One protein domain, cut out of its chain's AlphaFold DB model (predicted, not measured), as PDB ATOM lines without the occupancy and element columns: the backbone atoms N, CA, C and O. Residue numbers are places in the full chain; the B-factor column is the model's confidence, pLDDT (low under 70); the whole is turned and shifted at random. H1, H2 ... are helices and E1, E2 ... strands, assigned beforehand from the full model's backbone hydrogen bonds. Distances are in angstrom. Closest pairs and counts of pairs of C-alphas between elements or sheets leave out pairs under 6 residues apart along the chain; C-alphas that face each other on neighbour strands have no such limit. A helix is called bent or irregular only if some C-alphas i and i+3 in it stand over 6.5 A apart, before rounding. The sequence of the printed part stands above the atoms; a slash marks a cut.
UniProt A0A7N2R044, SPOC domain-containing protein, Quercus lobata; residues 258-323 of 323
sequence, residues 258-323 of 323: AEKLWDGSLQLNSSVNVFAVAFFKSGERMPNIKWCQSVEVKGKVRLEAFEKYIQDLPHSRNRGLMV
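AT A GLANCE: This is residues 258 to 323 of the 323 residues of the protein "SPOC domain-containing protein" of Quercus lobata (UniProt A0A7N2R044). A strongly twisted sheet, the long hairpin E1 and E2 with short E3 on the other side of E1, forms one wall of an open frame; helix H1 stands off from it across a hollow middle. The printed part has 66 residues with three named strands, then one named helix; the mixed sheet's order is E2, E1, E3. The class is mixed, helices and strands; the whole is loose, radius of gyration of the C-alphas 14.0 A, spanning 38 by 29 by 18 A.

HOW THE PARTS SIT: Inner strand E1, residues 260 to 269, bends by 51 degrees at residue 264. E2, residues 272 to 279, is its antiparallel neighbour at 158 degrees, with N 266 and O 274 within hydrogen-bond range at 2.7 A. E3, residues 294 to 296, is parallel to E1 at 43 degrees, with N 267 and O 295 within range at 2.8 A. H1, residues 303 to 315, is not on the sheet; 7 of its 9 O i to N i+4 pairs are within range.

IN THESE COORDINATES: E1, 24.9 A long, begins at C-alpha 260 (44.133, -29.944, 30.257); E2 measures 22.3 A and E3 6.7 A. H1, 19.8 A long, ends at C-alpha 315 (37.914, -56.808, 41.678) and is only just irregular: C-alphas 311 and 314 are 6.7 A apart.

THE WHOLE: The farthest C-alphas, Ser 271 and Arg 317, are 39.0 A apart. The printed part has no cut; the link from E2 to E3 is long. Of the printed residues, 316 alone has pLDDT under 70.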
ATOM      1  N   ALA A 258      41.781 -30.516  23.868       77.00
ATOM      2  CA  ALA A 258      41.869 -31.588  24.832       77.00
ATOM      3  C   ALA A 258      41.987 -30.900  26.184       77.00
ATOM      4  O   ALA A 258      42.926 -30.142  26.425       77.00
ATOM      5  N   GLU A 259      40.968 -31.084  27.017       84.38
ATOM      6  CA  GLU A 259      40.899 -30.447  28.318       84.38
ATOM      7  C   GLU A 259      42.149 -30.830  29.112       84.38
ATOM      8  O   GLU A 259      42.454 -32.010  29.321       84.38
ATOM      9  N   LYS A 260      42.911 -29.804  29.483       90.19
ATOM     10  CA  LYS A 260      44.133 -29.944  30.257       90.19
ATOM     11  C   LYS A 260      43.767 -30.461  31.644       90.19
ATOM     12  O   LYS A 260      43.123 -29.753  32.411       90.19
ATOM     13  N   LEU A 261      44.175 -31.686  31.951       92.44
ATOM     14  CA  LEU A 261      43.832 -32.363  33.200       92.44
ATOM     15  C   LEU A 261      44.759 -31.946  34.346       92.44
ATOM     16  O   LEU A 261      44.331 -31.844  35.493       92.44
ATOM     17  N   TRP A 262      46.036 -31.721  34.041       95.44
ATOM     18  CA  TRP A 262      47.031 -31.325  35.029       95.44
ATOM     19  C   TRP A 262      48.133 -30.472  34.403       95.44
ATOM     20  O   TRP A 262      48.485 -30.652  33.236       95.44
ATOM     21  N   ASP A 263      48.672 -29.555  35.201       96.00
ATOM     22  CA  ASP A 263      49.843 -28.739  34.894       96.00
ATOM     23  C   ASP A 263      50.760 -28.697  36.108       96.00
ATOM     24  O   ASP A 263      50.342 -28.233  37.174       96.00
ATOM     25  N   GLY A 264      52.002 -29.139  35.971       97.00
ATOM     26  CA  GLY A 264      52.908 -29.105  37.105       97.00
ATOM     27  C   GLY A 264      54.306 -29.610  36.815       97.00
ATOM     28  O   GLY A 264      54.755 -29.676  35.672       97.00
ATOM     29  N   SER A 265      55.024 -29.918  37.890       97.69
ATOM     30  CA  SER A 265      56.429 -30.305  37.838       97.69
ATOM     31  C   SER A 265      56.615 -31.762  38.266       97.69
ATOM     32  O   SER A 265      56.189 -32.153  39.352       97.69
ATOM     33  N   LEU A 266      57.266 -32.568  37.439       97.38
ATOM     34  CA  LEU A 266      57.618 -33.951  37.724       97.38
ATOM     35  C   LEU A 266      59.085 -34.024  38.171       97.38
ATOM     36  O   LEU A 266      60.008 -33.802  37.385       97.38
ATOM     37  N   GLN A 267      59.306 -34.366  39.435       97.44
ATOM     38  CA  GLN A 267      60.634 -34.573  39.995       97.44
ATOM     39  C   GLN A 267      61.070 -36.020  39.747       97.44
ATOM     40  O   GLN A 267      60.579 -36.952  40.381       97.44
ATOM     41  N   LEU A 268      61.983 -36.217  38.797       95.44
ATOM     42  CA  LEU A 268      62.461 -37.548  38.406       95.44
ATOM     43  C   LEU A 268      63.514 -38.095  39.379       95.44
ATOM     44  O   LEU A 268      63.639 -39.306  39.547       95.44
ATOM     45  N   ASN A 269      64.301 -37.202  39.977       92.56
ATOM     46  CA  ASN A 269      65.264 -37.488  41.038       92.56
ATOM     47  C   ASN A 269      65.524 -36.198  41.847       92.56
ATOM     48  O   ASN A 269      64.946 -35.152  41.553       92.56
ATOM     49  N   SER A 270      66.417 -36.237  42.839       91.00
ATOM     50  CA  SER A 270      66.723 -35.073  43.691       91.00
ATOM     51  C   SER A 270      67.252 -33.845  42.935       91.00
ATOM     52  O   SER A 270      67.207 -32.745  43.473       91.00
ATOM     53  N   SER A 271      67.748 -34.017  41.707       93.25
ATOM     54  CA  SER A 271      68.415 -32.973  40.915       93.25
ATOM     55  C   SER A 271      67.693 -32.618  39.609       93.25
ATOM     56  O   SER A 271      68.027 -31.618  38.981       93.25
ATOM     57  N   VAL A 272      66.725 -33.426  39.168       96.75
ATOM     58  CA  VAL A 272      66.058 -33.303  37.868       96.75
ATOM     59  C   VAL A 272      64.571 -33.089  38.091       96.75
ATOM     60  O   VAL A 272      63.854 -33.988  38.536       96.75
ATOM     61  N   ASN A 273      64.121 -31.896  37.718       97.19
ATOM     62  CA  ASN A 273      62.722 -31.511  37.688       97.19
ATOM     63  C   ASN A 273      62.344 -31.109  36.257       97.19
ATOM     64  O   ASN A 273      63.102 -30.394  35.597       97.19
ATOM     65  N   VAL A 274      61.197 -31.584  35.776       97.75
ATOM     66  CA  VAL A 274      60.671 -31.264  34.445       97.75
ATOM     67  C   VAL A 274      59.241 -30.758  34.555       97.75
ATOM     68  O   VAL A 274      58.449 -31.295  35.320       97.75
ATOM     69  N   PHE A 275      58.886 -29.737  33.782       97.44
ATOM     70  CA  PHE A 275      57.500 -29.278  33.698       97.44
ATOM     71  C   PHE A 275      56.729 -30.126  32.692       97.44
ATOM     72  O   PHE A 275      57.239 -30.434  31.613       97.44
ATOM     73  N   ALA A 276      55.515 -30.525  33.056       96.44
ATOM     74  CA  ALA A 276      54.691 -31.411  32.257       96.44
ATOM     75  C   ALA A 276      53.214 -31.030  32.348       96.44
ATOM     76  O   ALA A 276      52.718 -30.546  33.365       96.44
ATOM     77  N   VAL A 277      52.516 -31.310  31.253       95.31
ATOM     78  CA  VAL A 277      51.077 -31.131  31.120       95.31
ATOM     79  C   VAL A 277      50.455 -32.492  30.842       95.31
ATOM     80  O   VAL A 277      50.921 -33.202  29.949       95.31
ATOM     81  N   ALA A 278      49.409 -32.851  31.583       94.06
ATOM     82  CA  ALA A 278      48.651 -34.074  31.336       94.06
ATOM     83  C   ALA A 278      47.299 -33.761  30.694       94.06
ATOM     84  O   ALA A 278      46.629 -32.784  31.040       94.06
ATOM     85  N   PHE A 279      46.885 -34.645  29.795       93.06
ATOM     86  CA  PHE A 279      45.590 -34.617  29.130       93.06
ATOM     87  C   PHE A 279      44.902 -35.953  29.356       93.06
ATOM     88  O   PHE A 279      45.556 -36.992  29.334       93.06
ATOM     89  N   PHE A 280      43.588 -35.926  29.549       92.00
ATOM     90  CA  PHE A 280      42.809 -37.153  29.652       92.00
ATOM     91  C   PHE A 280      42.763 -37.883  28.306       92.00
ATOM     92  O   PHE A 280      42.406 -37.285  27.286       92.00
ATOM     93  N   LYS A 281      43.027 -39.189  28.323       91.88
ATOM     94  CA  LYS A 281      42.949 -40.074  27.160       91.88
ATOM     95  C   LYS A 281      41.830 -41.106  27.293       91.88
ATOM     96  O   LYS A 281      41.065 -41.270  26.342       91.88
ATOM     97  N   SER A 282      41.717 -41.809  28.421       90.69
ATOM     98  CA  SER A 282      40.693 -42.849  28.618       90.69
ATOM     99  C   SER A 282      40.437 -43.197  30.092       90.69
ATOM    100  O   SER A 282      41.124 -42.733  30.998       90.69
ATOM    101  N   GLY A 283      39.424 -44.036  30.337       90.75
ATOM    102  CA  GLY A 283      39.051 -44.497  31.676       90.75
ATOM    103  C   GLY A 283      37.971 -43.641  32.342       90.75
ATOM    104  O   GLY A 283      37.209 -42.944  31.668       90.75
ATOM    105  N   GLU A 284      37.882 -43.721  33.666       87.69
ATOM    106  CA  GLU A 284      36.923 -42.957  34.464       87.69
ATOM    107  C   GLU A 284      37.507 -41.581  34.805       87.69
ATOM    108  O   GLU A 284      38.481 -41.470  35.552       87.69
ATOM    109  N   ARG A 285      36.913 -40.513  34.254       88.19
ATOM    110  CA  ARG A 285      37.296 -39.142  34.611       88.19
ATOM    111  C   ARG A 285      36.935 -38.869  36.060       88.19
ATOM    112  O   ARG A 285      35.783 -39.024  36.453       88.19
ATOM    113  N   MET A 286      37.895 -38.352  36.818       84.44
ATOM    114  CA  MET A 286      37.670 -37.901  38.189       84.44
ATOM    115  C   MET A 286      37.839 -36.373  38.258       84.44
ATOM    116  O   MET A 286      38.916 -35.885  38.599       84.44
ATOM    117  N   PRO A 287      36.794 -35.594  37.912       79.75
ATOM    118  CA  PRO A 287      36.886 -34.135  37.773       79.75
ATOM    119  C   PRO A 287      37.163 -33.409  39.097       79.75
ATOM    120  O   PRO A 287      37.634 -32.279  39.099       79.75
ATOM    121  N   ASN A 288      36.907 -34.065  40.230       85.00
ATOM    122  CA  ASN A 288      37.072 -33.477  41.559       85.00
ATOM    123  C   ASN A 288      38.457 -33.739  42.175       85.00
ATOM    124  O   ASN A 288      38.661 -33.459  43.359       85.00
ATOM    125  N   ILE A 289      39.412 -34.286  41.413       86.00
ATOM    126  CA  ILE A 289      40.771 -34.523  41.908       86.00
ATOM    127  C   ILE A 289      41.594 -33.247  41.798       86.00
ATOM    128  O   ILE A 289      41.920 -32.778  40.709       86.00
ATOM    129  N   LYS A 290      42.002 -32.725  42.955       90.12
ATOM    130  CA  LYS A 290      43.055 -31.714  43.040       90.12
ATOM    131  C   LYS A 290      44.405 -32.420  43.038       90.12
ATOM    132  O   LYS A 290      44.860 -32.911  44.070       90.12
ATOM    133  N   TRP A 291      45.018 -32.499  41.866       91.06
ATOM    134  CA  TRP A 291      46.381 -32.994  41.710       91.06
ATOM    135  C   TRP A 291      47.379 -32.047  42.386       91.06
ATOM    136  O   TRP A 291      47.189 -30.832  42.400       91.06
ATOM    137  N   CYS A 292      48.457 -32.600  42.941       94.88
ATOM    138  CA  CYS A 292      49.540 -31.791  43.492       94.88
ATOM    139  C   CYS A 292      50.289 -31.039  42.386       94.88
ATOM    140  O   CYS A 292      50.455 -31.552  41.281       94.88
ATOM    141  N   GLN A 293      50.780 -29.835  42.696       95.56
ATOM    142  CA  GLN A 293      51.559 -29.022  41.752       95.56
ATOM    143  C   GLN A 293      52.883 -29.699  41.361       95.56
ATOM    144  O   GLN A 293      53.398 -29.486  40.264       95.56
ATOM    145  N   SER A 294      53.422 -30.529  42.254       95.31
ATOM    146  CA  SER A 294      54.632 -31.311  42.044       95.31
ATOM    147  C   SER A 294      54.396 -32.787  42.353       95.31
ATOM    148  O   SER A 294      53.799 -33.120  43.378       95.31
ATOM    149  N   VAL A 295      54.889 -33.669  41.487       96.12
ATOM    150  CA  VAL A 295      54.836 -35.127  41.663       96.12
ATOM    151  C   VAL A 295      56.258 -35.672  41.638       96.12
ATOM    152  O   VAL A 295      57.030 -35.342  40.744       96.12
ATOM    153  N   GLU A 296      56.613 -36.513  42.605       96.19
ATOM    154  CA  GLU A 296      57.944 -37.118  42.697       96.19
ATOM    155  C   GLU A 296      57.917 -38.582  42.243       96.19
ATOM    156  O   GLU A 296      57.109 -39.388  42.715       96.19
ATOM    157  N   VAL A 297      58.828 -38.954  41.344       96.06
ATOM    158  CA  VAL A 297      58.989 -40.331  40.875       96.06
ATOM    159  C   VAL A 297      59.858 -41.101  41.863       96.06
ATOM    160  O   VAL A 297      61.077 -40.962  41.892       96.06
ATOM    161  N   LYS A 298      59.223 -41.961  42.663       95.25
ATOM    162  CA  LYS A 298      59.906 -42.741  43.710       95.25
ATOM    163  C   LYS A 298      60.686 -43.953  43.202       95.25
ATOM    164  O   LYS A 298      61.527 -44.480  43.922       95.25
ATOM    165  N   GLY A 299      60.421 -44.427  41.988       95.50
ATOM    166  CA  GLY A 299      61.104 -45.604  41.469       95.50
ATOM    167  C   GLY A 299      60.527 -46.126  40.165       95.50
ATOM    168  O   GLY A 299      59.704 -45.482  39.517       95.50
ATOM    169  N   LYS A 300      60.990 -47.317  39.784       95.25
ATOM    170  CA  LYS A 300      60.551 -48.037  38.586       95.25
ATOM    171  C   LYS A 300      59.837 -49.314  39.004       95.25
ATOM    172  O   LYS A 300      60.245 -49.965  39.962       95.25
ATOM    173  N   VAL A 301      58.807 -49.689  38.256       97.06
ATOM    174  CA  VAL A 301      58.049 -50.926  38.471       97.06
ATOM    175  C   VAL A 301      58.260 -51.845  37.272       97.06
ATOM    176  O   VAL A 301      58.368 -51.380  36.138       97.06
ATOM    177  N   ARG A 302      58.353 -53.155  37.521       97.75
ATOM    178  CA  ARG A 302      58.400 -54.163  36.455       97.75
ATOM    179  C   ARG A 302      57.056 -54.213  35.738       97.75
ATOM    180  O   ARG A 302      56.024 -54.276  36.403       97.75
ATOM    181  N   LEU A 303      57.077 -54.249  34.408       97.44
ATOM    182  CA  LEU A 303      55.854 -54.206  33.608       97.44
ATOM    183  C   LEU A 303      54.904 -55.364  33.947       97.44
ATOM    184  O   LEU A 303      53.721 -55.124  34.157       97.44
ATOM    185  N   GLU A 304      55.433 -56.579  34.128       97.62
ATOM    186  CA  GLU A 304      54.619 -57.758  34.470       97.62
ATOM    187  C   GLU A 304      53.887 -57.600  35.816       97.62
ATOM    188  O   GLU A 304      52.746 -58.028  35.982       97.62
ATOM    189  N   ALA A 305      54.541 -56.967  36.796       96.50
ATOM    190  CA  ALA A 305      53.951 -56.726  38.111       96.50
ATOM    191  C   ALA A 305      52.876 -55.633  38.056       96.50
ATOM    192  O   ALA A 305      51.849 -55.745  38.725       96.50
ATOM    193  N   PHE A 306      53.105 -54.593  37.248       95.50
ATOM    194  CA  PHE A 306      52.127 -53.534  37.024       95.50
ATOM    195  C   PHE A 306      50.888 -54.060  36.295       95.50
ATOM    196  O   PHE A 306      49.775 -53.798  36.736       95.50
ATOM    197  N   GLU A 307      51.061 -54.857  35.240       95.19
ATOM    198  CA  GLU A 307      49.945 -55.453  34.502       95.19
ATOM    199  C   GLU A 307      49.063 -56.309  35.414       95.19
ATOM    200  O   GLU A 307      47.848 -56.114  35.457       95.19
ATOM    201  N   LYS A 308      49.679 -57.189  36.213       94.25
ATOM    202  CA  LYS A 308      48.952 -57.990  37.201       94.25
ATOM    203  C   LYS A 308      48.185 -57.107  38.192       94.25
ATOM    204  O   LYS A 308      47.018 -57.362  38.465       94.25
ATOM    205  N   TYR A 309      48.809 -56.039  38.690       91.94
ATOM    206  CA  TYR A 309      48.147 -55.094  39.591       91.94
ATOM    207  C   TYR A 309      46.915 -54.441  38.949       91.94
ATOM    208  O   TYR A 309      45.870 -54.354  39.591       91.94
ATOM    209  N   ILE A 310      47.008 -54.020  37.683       91.12
ATOM    210  CA  ILE A 310      45.868 -53.446  36.959       91.12
ATOM    211  C   ILE A 310      44.760 -54.485  36.744       91.12
ATOM    212  O   ILE A 310      43.592 -54.147  36.907       91.12
ATOM    213  N   GLN A 311      45.091 -55.743  36.443       90.81
ATOM    214  CA  GLN A 311      44.104 -56.830  36.326       90.81
ATOM    215  C   GLN A 311      43.383 -57.124  37.654       90.81
ATOM    216  O   GLN A 311      42.212 -57.510  37.658       90.81
ATOM    217  N   ASP A 312      44.051 -56.887  38.782       87.25
ATOM    218  CA  ASP A 312      43.473 -57.052  40.115       87.25
ATOM    219  C   ASP A 312      42.590 -55.848  40.535       87.25
ATOM    220  O   ASP A 312      41.743 -55.991  41.421       87.25
ATOM    221  N   LEU A 313      42.706 -54.673  39.891       85.38
ATOM    222  CA  LEU A 313      41.928 -53.466  40.239       85.38
ATOM    223  C   LEU A 313      40.397 -53.610  40.092       85.38
ATOM    224  O   LEU A 313      39.707 -53.218  41.039       85.38
ATOM    225  N   PRO A 314      39.834 -54.165  38.992       72.50
ATOM    226  CA  PRO A 314      38.387 -54.319  38.798       72.50
ATOM    227  C   PRO A 314      37.695 -55.157  39.876       72.50
ATOM    228  O   PRO A 314      36.502 -54.994  40.125       72.50
ATOM    229  N   HIS A 315      38.438 -56.041  40.549       71.88
ATOM    230  CA  HIS A 315      37.914 -56.808  41.678       71.88
ATOM    231  C   HIS A 315      37.625 -55.915  42.897       71.88
ATOM    232  O   HIS A 315      36.816 -56.273  43.757       71.88
ATOM    233  N   SER A 316      38.228 -54.725  42.967       68.75
ATOM    234  CA  SER A 316      37.949 -53.723  43.991       68.75
ATOM    235  C   SER A 316      36.908 -52.715  43.484       68.75
ATOM    236  O   SER A 316      37.203 -51.817  42.705       68.75
ATOM    237  N   ARG A 317      35.662 -52.828  43.957       75.25
ATOM    238  CA  ARG A 317      34.520 -51.983  43.534       75.25
ATOM    239  C   ARG A 317      34.663 -50.470  43.809       75.25
ATOM    240  O   ARG A 317      33.740 -49.724  43.522       75.25
ATOM    241  N   ASN A 318      35.787 -50.023  44.375       78.81
ATOM    242  CA  ASN A 318      36.002 -48.656  44.863       78.81
ATOM    243  C   ASN A 318      37.215 -47.964  44.217       78.81
ATOM    244  O   ASN A 318      37.737 -47.004  44.785       78.81
ATOM    245  N   ARG A 319      37.731 -48.469  43.090       82.62
ATOM    246  CA  ARG A 319      38.895 -47.883  42.412       82.62
ATOM    247  C   ARG A 319      38.600 -47.688  40.930       82.62
ATOM    248  O   ARG A 319      38.282 -48.653  40.243       82.62
ATOM    249  N   GLY A 320      38.739 -46.454  40.458       83.25
ATOM    250  CA  GLY A 320      38.704 -46.118  39.036       83.25
ATOM    251  C   GLY A 320      40.116 -46.015  38.460       83.25
ATOM    252  O   GLY A 320      41.071 -45.703  39.175       83.25
ATOM    253  N   LEU A 321      40.243 -46.289  37.163       89.62
ATOM    254  CA  LEU A 321      41.483 -46.144  36.404       89.62
ATOM    255  C   LEU A 321      41.302 -45.038  35.370       89.62
ATOM    256  O   LEU A 321      40.286 -45.000  34.676       89.62
ATOM    257  N   MET A 322      42.305 -44.172  35.256       91.31
ATOM    258  CA  MET A 322      42.354 -43.091  34.280       91.31
ATOM    259  C   MET A 322      43.719 -43.085  33.594       91.31
ATOM    260  O   MET A 322      44.735 -43.350  34.242       91.31
ATOM    261  N   VAL A 323      43.717 -42.795  32.293       90.88
ATOM    262  CA  VAL A 323      44.906 -42.665  31.438       90.88
ATOM    263  C   VAL A 323      44.870 -41.326  30.732       90.88
ATOM    264  O   VAL A 323      43.769 -40.941  30.274       90.88
TER     265      VAL A 323